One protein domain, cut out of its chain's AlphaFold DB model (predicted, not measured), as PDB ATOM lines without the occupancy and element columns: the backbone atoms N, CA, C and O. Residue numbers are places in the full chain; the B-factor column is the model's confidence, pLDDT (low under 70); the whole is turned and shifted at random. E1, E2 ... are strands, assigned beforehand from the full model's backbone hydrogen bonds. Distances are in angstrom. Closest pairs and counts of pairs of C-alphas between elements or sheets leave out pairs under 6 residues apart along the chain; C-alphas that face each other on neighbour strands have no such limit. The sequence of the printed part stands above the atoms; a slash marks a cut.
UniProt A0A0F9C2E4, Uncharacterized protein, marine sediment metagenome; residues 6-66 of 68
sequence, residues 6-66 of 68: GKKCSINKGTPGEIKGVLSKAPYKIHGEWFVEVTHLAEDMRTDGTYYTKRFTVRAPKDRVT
ATOM      1  N   GLY A   6     143.601 151.119 133.249       92.38
ATOM      2  CA  GLY A   6     145.060 151.123 133.141       92.38
ATOM      3  C   GLY A   6     145.705 152.507 133.280       92.38
ATOM      4  O   GLY A   6     146.930 152.601 133.335       92.38
ATOM      5  N   LYS A   7     144.931 153.600 133.370       94.25
ATOM      6  CA  LYS A   7     145.487 154.940 133.620       94.25
ATOM      7  C   LYS A   7     145.665 155.220 135.108       94.25
ATOM      8  O   LYS A   7     144.857 154.806 135.940       94.25
ATOM      9  N   LYS A   8     146.728 155.968 135.419       94.50
ATOM     10  CA  LYS A   8     147.007 156.463 136.768       94.50
ATOM     11  C   LYS A   8     145.902 157.427 137.196       94.50
ATOM     12  O   LYS A   8     145.433 158.251 136.409       94.50
ATOM     13  N   CYS A   9     145.495 157.322 138.447       94.62
ATOM     14  CA  CYS A   9     144.487 158.182 139.047       94.62
ATOM     15  C   CYS A   9     144.739 158.327 140.549       94.62
ATOM     16  O   CYS A   9     145.635 157.693 141.118       94.62
ATOM     17  N   SER A  10     143.981 159.211 141.183       94.75
ATOM     18  CA  SER A  10     144.068 159.481 142.613       94.75
ATOM     19  C   SER A  10     142.670 159.673 143.189       94.75
ATOM     20  O   SER A  10     141.853 160.366 142.586       94.75
ATOM     21  N   ILE A  11     142.393 159.059 144.334       94.50
ATOM     22  CA  ILE A  11     141.157 159.242 145.102       94.50
ATOM     23  C   ILE A  11     141.427 160.315 146.161       94.50
ATOM     24  O   ILE A  11     142.447 160.227 146.838       94.50
ATOM     25  N   ASN A  12     140.532 161.297 146.319       93.81
ATOM     26  CA  ASN A  12     140.671 162.410 147.278       93.81
ATOM     27  C   ASN A  12     141.989 163.189 147.127       93.81
ATOM     28  O   ASN A  12     142.696 163.436 148.107       93.81
ATOM     29  N   LYS A  13     142.345 163.532 145.885       92.12
ATOM     30  CA  LYS A  13     143.594 164.236 145.567       92.12
ATOM     31  C   LYS A  13     143.763 165.497 146.428       92.12
ATOM     32  O   LYS A  13     142.843 166.306 146.500       92.12
ATOM     33  N   GLY A  14     144.943 165.674 147.024       91.44
ATOM     34  CA  GLY A  14     145.272 166.845 147.851       91.44
ATOM     35  C   GLY A  14     144.821 166.760 149.313       91.44
ATOM     36  O   GLY A  14     144.925 167.750 150.030       91.44
ATOM     37  N   THR A  15     144.338 165.601 149.767       93.00
ATOM     38  CA  THR A  15     143.976 165.365 151.177       93.00
ATOM     39  C   THR A  15     144.973 164.413 151.853       93.00
ATOM     40  O   THR A  15     145.622 163.631 151.153       93.00
ATOM     41  N   PRO A  16     145.071 164.393 153.200       88.31
ATOM     42  CA  PRO A  16     145.903 163.422 153.926       88.31
ATOM     43  C   PRO A  16     145.565 161.948 153.637       88.31
ATOM     44  O   PRO A  16     146.394 161.075 153.856       88.31
ATOM     45  N   GLY A  17     144.360 161.668 153.123       86.06
ATOM     46  CA  GLY A  17     143.901 160.336 152.719       86.06
ATOM     47  C   GLY A  17     143.948 160.087 151.207       86.06
ATOM     48  O   GLY A  17     143.134 159.312 150.700       86.06
ATOM     49  N   GLU A  18     144.821 160.775 150.461       92.50
ATOM     50  CA  GLU A  18     144.959 160.562 149.018       92.50
ATOM     51  C   GLU A  18     145.452 159.140 148.709       92.50
ATOM     52  O   GLU A  18     146.545 158.738 149.102       92.50
ATOM     53  N   ILE A  19     144.683 158.402 147.907       91.12
ATOM     54  CA  ILE A  19     145.082 157.079 147.413       91.12
ATOM     55  C   ILE A  19     145.478 157.210 145.949       91.12
ATOM     56  O   ILE A  19     144.640 157.511 145.099       91.12
ATOM     57  N   LYS A  20     146.747 156.959 145.623       93.25
ATOM     58  CA  LYS A  20     147.252 156.957 144.239       93.25
ATOM     59  C   LYS A  20     147.203 155.550 143.672       93.25
ATOM     60  O   LYS A  20     147.763 154.646 144.266       93.25
ATOM     61  N   GLY A  21     146.606 155.340 142.510       94.19
ATOM     62  CA  GLY A  21     146.518 153.998 141.946       94.19
ATOM     63  C   GLY A  21     146.315 153.993 140.445       94.19
ATOM     64  O   GLY A  21     146.541 154.990 139.753       94.19
ATOM     65  N   VAL A  22     145.879 152.847 139.946       95.38
ATOM     66  CA  VAL A  22     145.520 152.635 138.548       95.38
ATOM     67  C   VAL A  22     144.044 152.285 138.482       95.38
ATOM     68  O   VAL A  22     143.564 151.453 139.250       95.38
ATOM     69  N   LEU A  23     143.318 152.915 137.563       95.00
ATOM     70  CA  LEU A  23     141.917 152.592 137.329       95.00
ATOM     71  C   LEU A  23     141.815 151.140 136.837       95.00
ATOM     72  O   LEU A  23     142.289 150.837 135.740       95.00
ATOM     73  N   SER A  24     141.209 150.249 137.620       95.44
ATOM     74  CA  SER A  24     141.025 148.838 137.250       95.44
ATOM     75  C   SER A  24     139.690 148.577 136.567       95.44
ATOM     76  O   SER A  24     139.588 147.635 135.786       95.44
ATOM     77  N   LYS A  25     138.687 149.429 136.802       94.56
ATOM     78  CA  LYS A  25     137.359 149.295 136.195       94.56
ATOM     79  C   LYS A  25     136.820 150.642 135.737       94.56
ATOM     80  O   LYS A  25     136.931 151.642 136.448       94.56
ATOM     81  N   ALA A  26     136.250 150.663 134.533       89.25
ATOM     82  CA  ALA A  26     135.579 151.840 133.992       89.25
ATOM     83  C   ALA A  26     134.360 152.223 134.854       89.25
ATOM     84  O   ALA A  26     133.848 151.362 135.570       89.25
ATOM     85  N   PRO A  27     133.882 153.481 134.792       94.12
ATOM     86  CA  PRO A  27     132.734 153.912 135.574       94.12
ATOM     87  C   PRO A  27     131.504 153.031 135.352       94.12
ATOM     88  O   PRO A  27     131.121 152.776 134.211       94.12
ATOM     89  N   TYR A  28     130.879 152.600 136.441       93.94
ATOM     90  CA  TYR A  28     129.678 151.766 136.435       93.94
ATOM     91  C   TYR A  28     128.683 152.262 137.486       93.94
ATOM     92  O   TYR A  28     129.065 152.960 138.426       93.94
ATOM     93  N   LYS A  29     127.399 151.947 137.300       95.75
ATOM     94  CA  LYS A  29     126.312 152.496 138.115       95.75
ATOM     95  C   LYS A  29     125.823 151.474 139.142       95.75
ATOM     96  O   LYS A  29     125.552 150.333 138.780       95.75
ATOM     97  N   ILE A  30     125.691 151.887 140.400       94.12
ATOM     98  CA  ILE A  30     125.062 151.117 141.484       94.12
ATOM     99  C   ILE A  30     124.066 152.046 142.180       94.12
ATOM    100  O   ILE A  30     124.432 153.162 142.527       94.12
ATOM    101  N   HIS A  31     122.816 151.610 142.368       92.38
ATOM    102  CA  HIS A  31     121.776 152.368 143.089       92.38
ATOM    103  C   HIS A  31     121.648 153.854 142.688       92.38
ATOM    104  O   HIS A  31     121.394 154.710 143.522       92.38
ATOM    105  N   GLY A  32     121.820 154.180 141.402       92.94
ATOM    106  CA  GLY A  32     121.716 155.564 140.920       92.94
ATOM    107  C   GLY A  32     123.044 156.330 140.848       92.94
ATOM    108  O   GLY A  32     123.133 157.299 140.095       92.94
ATOM    109  N   GLU A  33     124.095 155.847 141.507       95.06
ATOM    110  CA  GLU A  33     125.381 156.533 141.641       95.06
ATOM    111  C   GLU A  33     126.487 155.884 140.800       95.06
ATOM    112  O   GLU A  33     126.472 154.680 140.533       95.06
ATOM    113  N   TRP A  34     127.452 156.692 140.350       96.19
ATOM    114  CA  TRP A  34     128.571 156.236 139.522       96.19
ATOM    115  C   TRP A  34     129.812 155.949 140.363       96.19
ATOM    116  O   TRP A  34     130.341 156.835 141.034       96.19
ATOM    117  N   PHE A  35     130.342 154.740 140.220       96.38
ATOM    118  CA  PHE A  35     131.535 154.266 140.910       96.38
ATOM    119  C   PHE A  35     132.627 153.870 139.930       96.38
ATOM    120  O   PHE A  35     132.369 153.562 138.767       96.38
ATOM    121  N   VAL A  36     133.853 153.834 140.433       95.12
ATOM    122  CA  VAL A  36     135.009 153.233 139.774       95.12
ATOM    123  C   VAL A  36     135.742 152.318 140.743       95.12
ATOM    124  O   VAL A  36     135.595 152.440 141.959       95.12
ATOM    125  N   GLU A  37     136.563 151.424 140.204       96.25
ATOM    126  CA  GLU A  37     137.515 150.657 141.002       96.25
ATOM    127  C   GLU A  37     138.936 151.112 140.677       96.25
ATOM    128  O   GLU A  37     139.314 151.248 139.506       96.25
ATOM    129  N   VAL A  38     139.712 151.361 141.726       95.12
ATOM    130  CA  VAL A  38     141.111 151.772 141.652       95.12
ATOM    131  C   VAL A  38     141.944 150.736 142.384       95.12
ATOM    132  O   VAL A  38     141.727 150.476 143.565       95.12
ATOM    133  N   THR A  39     142.915 150.154 141.692       95.50
ATOM    134  CA  THR A  39     143.917 149.288 142.310       95.50
ATOM    135  C   THR A  39     145.081 150.137 142.802       95.50
ATOM    136  O   THR A  39     145.699 150.866 142.019       95.50
ATOM    137  N   HIS A  40     145.398 150.016 144.085       90.88
ATOM    138  CA  HIS A  40     146.596 150.566 144.701       90.88
ATOM    139  C   HIS A  40     147.613 149.446 144.947       90.88
ATOM    140  O   HIS A  40     147.248 148.324 145.307       90.88
ATOM    141  N   LEU A  41     148.886 149.774 144.743       85.06
ATOM    142  CA  LEU A  41     150.024 148.963 145.156       85.06
ATOM    143  C   LEU A  41     150.730 149.743 146.263       85.06
ATOM    144  O   LEU A  41     151.313 150.790 145.984       85.06
ATOM    145  N   ALA A  42     150.605 149.252 147.492       78.56
ATOM    146  CA  ALA A  42     151.333 149.758 148.644       78.56
ATOM    147  C   ALA A  42     152.569 148.890 148.835       78.56
ATOM    148  O   ALA A  42     152.458 147.665 148.902       78.56
ATOM    149  N   GLU A  43     153.726 149.520 148.951       77.19
ATOM    150  CA  GLU A  43     154.889 148.894 149.563       77.19
ATOM    151  C   GLU A  43     154.899 149.330 151.018       77.19
ATOM    152  O   GLU A  43     154.781 150.519 151.314       77.19
ATOM    153  N   ASP A  44     154.961 148.361 151.916       74.50
ATOM    154  CA  ASP A  44     155.019 148.623 153.343       74.50
ATOM    155  C   ASP A  44     156.134 147.775 153.950       74.50
ATOM    156  O   ASP A  44     156.402 146.648 153.513       74.50
ATOM    157  N   MET A  45     156.821 148.362 154.921       75.25
ATOM    158  CA  MET A  45     157.969 147.758 155.572       75.25
ATOM    159  C   MET A  45     157.524 147.283 156.948       75.25
ATOM    160  O   MET A  45     157.057 148.062 157.779       75.25
ATOM    161  N   ARG A  46     157.670 145.985 157.201       73.62
ATOM    162  CA  ARG A  46     157.486 145.442 158.543       73.62
ATOM    163  C   ARG A  46     158.554 145.981 159.486       73.62
ATOM    164  O   ARG A  46     159.649 146.359 159.080       73.62
ATOM    165  N   THR A  47     158.252 145.934 160.777       77.38
ATOM    166  CA  THR A  47     159.185 146.292 161.855       77.38
ATOM    167  C   THR A  47     160.462 145.445 161.865       77.38
ATOM    168  O   THR A  47     161.446 145.859 162.462       77.38
ATOM    169  N   ASP A  48     160.458 144.282 161.207       86.62
ATOM    170  CA  ASP A  48     161.615 143.392 161.042       86.62
ATOM    171  C   ASP A  48     162.487 143.719 159.810       86.62
ATOM    172  O   ASP A  48     163.446 143.004 159.529       86.62
ATOM    173  N   GLY A  49     162.171 144.788 159.067       79.31
ATOM    174  CA  GLY A  49     162.889 145.187 157.851       79.31
ATOM    175  C   GLY A  49     162.452 144.452 156.579       79.31
ATOM    176  O   GLY A  49     162.997 144.714 155.507       79.31
ATOM    177  N   THR A  50     161.454 143.565 156.656       81.88
ATOM    178  CA  THR A  50     160.894 142.887 155.481       81.88
ATOM    179  C   THR A  50     159.936 143.807 154.732       81.88
ATOM    180  O   THR A  50     158.963 144.310 155.300       81.88
ATOM    181  N   TYR A  51     160.150 143.965 153.429       79.00
ATOM    182  CA  TYR A  51     159.218 144.663 152.547       79.00
ATOM    183  C   TYR A  51     158.159 143.704 152.025       79.00
ATOM    184  O   TYR A  51     158.463 142.585 151.607       79.00
ATOM    185  N   TYR A  52     156.911 144.156 151.996       73.31
ATOM    186  CA  TYR A  52     155.857 143.441 151.298       73.31
ATOM    187  C   TYR A  52     155.056 144.394 150.417       73.31
ATOM    188  O   TYR A  52     154.765 145.536 150.774       73.31
ATOM    189  N   THR A  53     154.654 143.891 149.254       79.56
ATOM    190  CA  THR A  53     153.747 144.604 148.360       79.56
ATOM    191  C   THR A  53     152.319 144.156 148.654       79.56
ATOM    192  O   THR A  53     151.958 143.001 148.422       79.56
ATOM    193  N   LYS A  54     151.475 145.061 149.153       81.25
ATOM    194  CA  LYS A  54     150.027 144.841 149.248       81.25
ATOM    195  C   LYS A  54     149.339 145.440 148.033       81.25
ATOM    196  O   LYS A  54     149.430 146.636 147.762       81.25
ATOM    197  N   ARG A  55     148.579 144.601 147.332       88.75
ATOM    198  CA  ARG A  55     147.642 145.031 146.295       88.75
ATOM    199  C   ARG A  55     146.238 145.055 146.879       88.75
ATOM    200  O   ARG A  55     145.743 144.017 147.308       88.75
ATOM    201  N   PHE A  56     145.580 146.208 146.841       90.50
ATOM    202  CA  PHE A  56     144.167 146.306 147.201       90.50
ATOM    203  C   PHE A  56     143.392 147.143 146.189       90.50
ATOM    204  O   PHE A  56     143.919 148.072 145.575       90.50
ATOM    205  N   THR A  57     142.125 146.786 146.004       94.50
ATOM    206  CA  THR A  57     141.209 147.471 145.094       94.50
ATOM    207  C   THR A  57     140.188 148.236 145.914       94.50
ATOM    208  O   THR A  57     139.487 147.659 146.740       94.50
ATOM    209  N   VAL A  58     140.090 149.539 145.669       94.00
ATOM    210  CA  VAL A  58     139.136 150.425 146.331       94.00
ATOM    211  C   VAL A  58     138.033 150.778 145.350       94.00
ATOM    212  O   VAL A  58     138.303 151.260 144.248       94.00
ATOM    213  N   ARG A  59     136.783 150.572 145.766       95.50
ATOM    214  CA  ARG A  59     135.623 151.150 145.091       95.50
ATOM    215  C   ARG A  59     135.449 152.580 145.579       95.50
ATOM    216  O   ARG A  59     135.286 152.801 146.775       95.50
ATOM    217  N   ALA A  60     135.472 153.535 144.661       94.38
ATOM    218  CA  ALA A  60     135.320 154.946 144.981       94.38
ATOM    219  C   ALA A  60     134.200 155.572 144.141       94.38
ATOM    220  O   ALA A  60     134.061 155.227 142.961       94.38
ATOM    221  N   PRO A  61     133.424 156.504 144.717       95.19
ATOM    222  CA  PRO A  61     132.584 157.409 143.945       95.19
ATOM    223  C   PRO A  61     133.402 158.095 142.843       95.19
ATOM    224  O   PRO A  61     134.534 158.531 143.075       95.19
ATOM    225  N   LYS A  62     132.863 158.141 141.621       93.94
ATOM    226  CA  LYS A  62     133.573 158.638 140.429       93.94
ATOM    227  C   LYS A  62     134.043 160.091 140.594       93.94
ATOM    228  O   LYS A  62     135.108 160.444 140.099       93.94
ATOM    229  N   ASP A  63     133.256 160.921 141.264       93.38
ATOM    230  CA  ASP A  63     133.524 162.332 141.569       93.38
ATOM    231  C   ASP A  63     134.731 162.541 142.499       93.38
ATOM    232  O   ASP A  63     135.436 163.541 142.383       93.38
ATOM    233  N   ARG A  64     135.042 161.562 143.355       94.00
ATOM    234  CA  ARG A  64     136.220 161.590 144.236       94.00
ATOM    235  C   ARG A  64     137.516 161.185 143.531       94.00
ATOM    236  O   ARG A  64     138.583 161.251 144.147       94.00
ATOM    237  N   VAL A  65     137.451 160.749 142.268       94.12
ATOM    238  CA  VAL A  65     138.607 160.250 141.512       94.12
ATOM    239  C   VAL A  65     139.080 161.262 140.477       94.12
ATOM    240  O   VAL A  65     138.383 161.607 139.527       94.12
ATOM    241  N   THR A  66     140.334 161.683 140.620       94.81
ATOM    242  CA  THR A  66     141.041 162.520 139.651       94.81
ATOM    243  C   THR A  66     141.952 161.651 138.788       94.81
ATOM    244  O   THR A  66     142.847 160.975 139.296       94.81
TER     245      THR A  66
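This is residues 6 to 66 of the 68 residues of an uncharacterized protein of marine sediment metagenome (UniProt A0A0F9C2E4). A long, strongly twisted ribbon of two antiparallel strands, E3 and E4, makes the long axis, and E2 runs beside the first part of E3. At residue 22 E2 bends sharply, and its first residues, 19 to 22, pair with the short strand E1 at the side of the ribbon. The printed part has 61 residues with no named helix and four named strands, E1, E2, E3 and E4 along the chain, in one antiparallel sheet in that same order. The class is all strand; the whole is loose, with a radius of gyration of the C-alphas of 13.5 A, and spans 46 by 21 by 21 A.

E1, residues 8 to 11, begins at C-alpha 8 (147.007, 156.463, 136.768) and is 10.6 A long. E2, residues 19 to 30, measures 21.7 A from first to last C-alpha. E3, residues 33 to 45, measures 36.5 A. E4, residues 51 to 61, measures 30.8 A and ends at C-alpha 61 (132.584, 157.409, 143.945).

The strands form a meander, each the antiparallel neighbour of the one before, with E1 and E4 as edge strands. In the hairpin E1 and E2, N 9 and O 21 are within hydrogen-bond range at 2.9 A. E2 bends by 95 degrees at residue 22, and its residues 22 to 30 pair with E3. In that hairpin N 22 and O 39 are 2.9 A apart. In the hairpin E3 and E4, N 38 and O 58 are 2.9 A apart. Residues 10 to 11 of E1 also pair, antiparallel, with residues 65 to 66.

The C-alphas farthest apart, those of Gly 32 and Asp 48, are 46.3 A apart. The printed part has no cut. The links E2 to E3 and E3 to E4 are tight, and E1 to E2 is short. The mean pLDDT of the printed part is 90.2, and no printed residue is under 70.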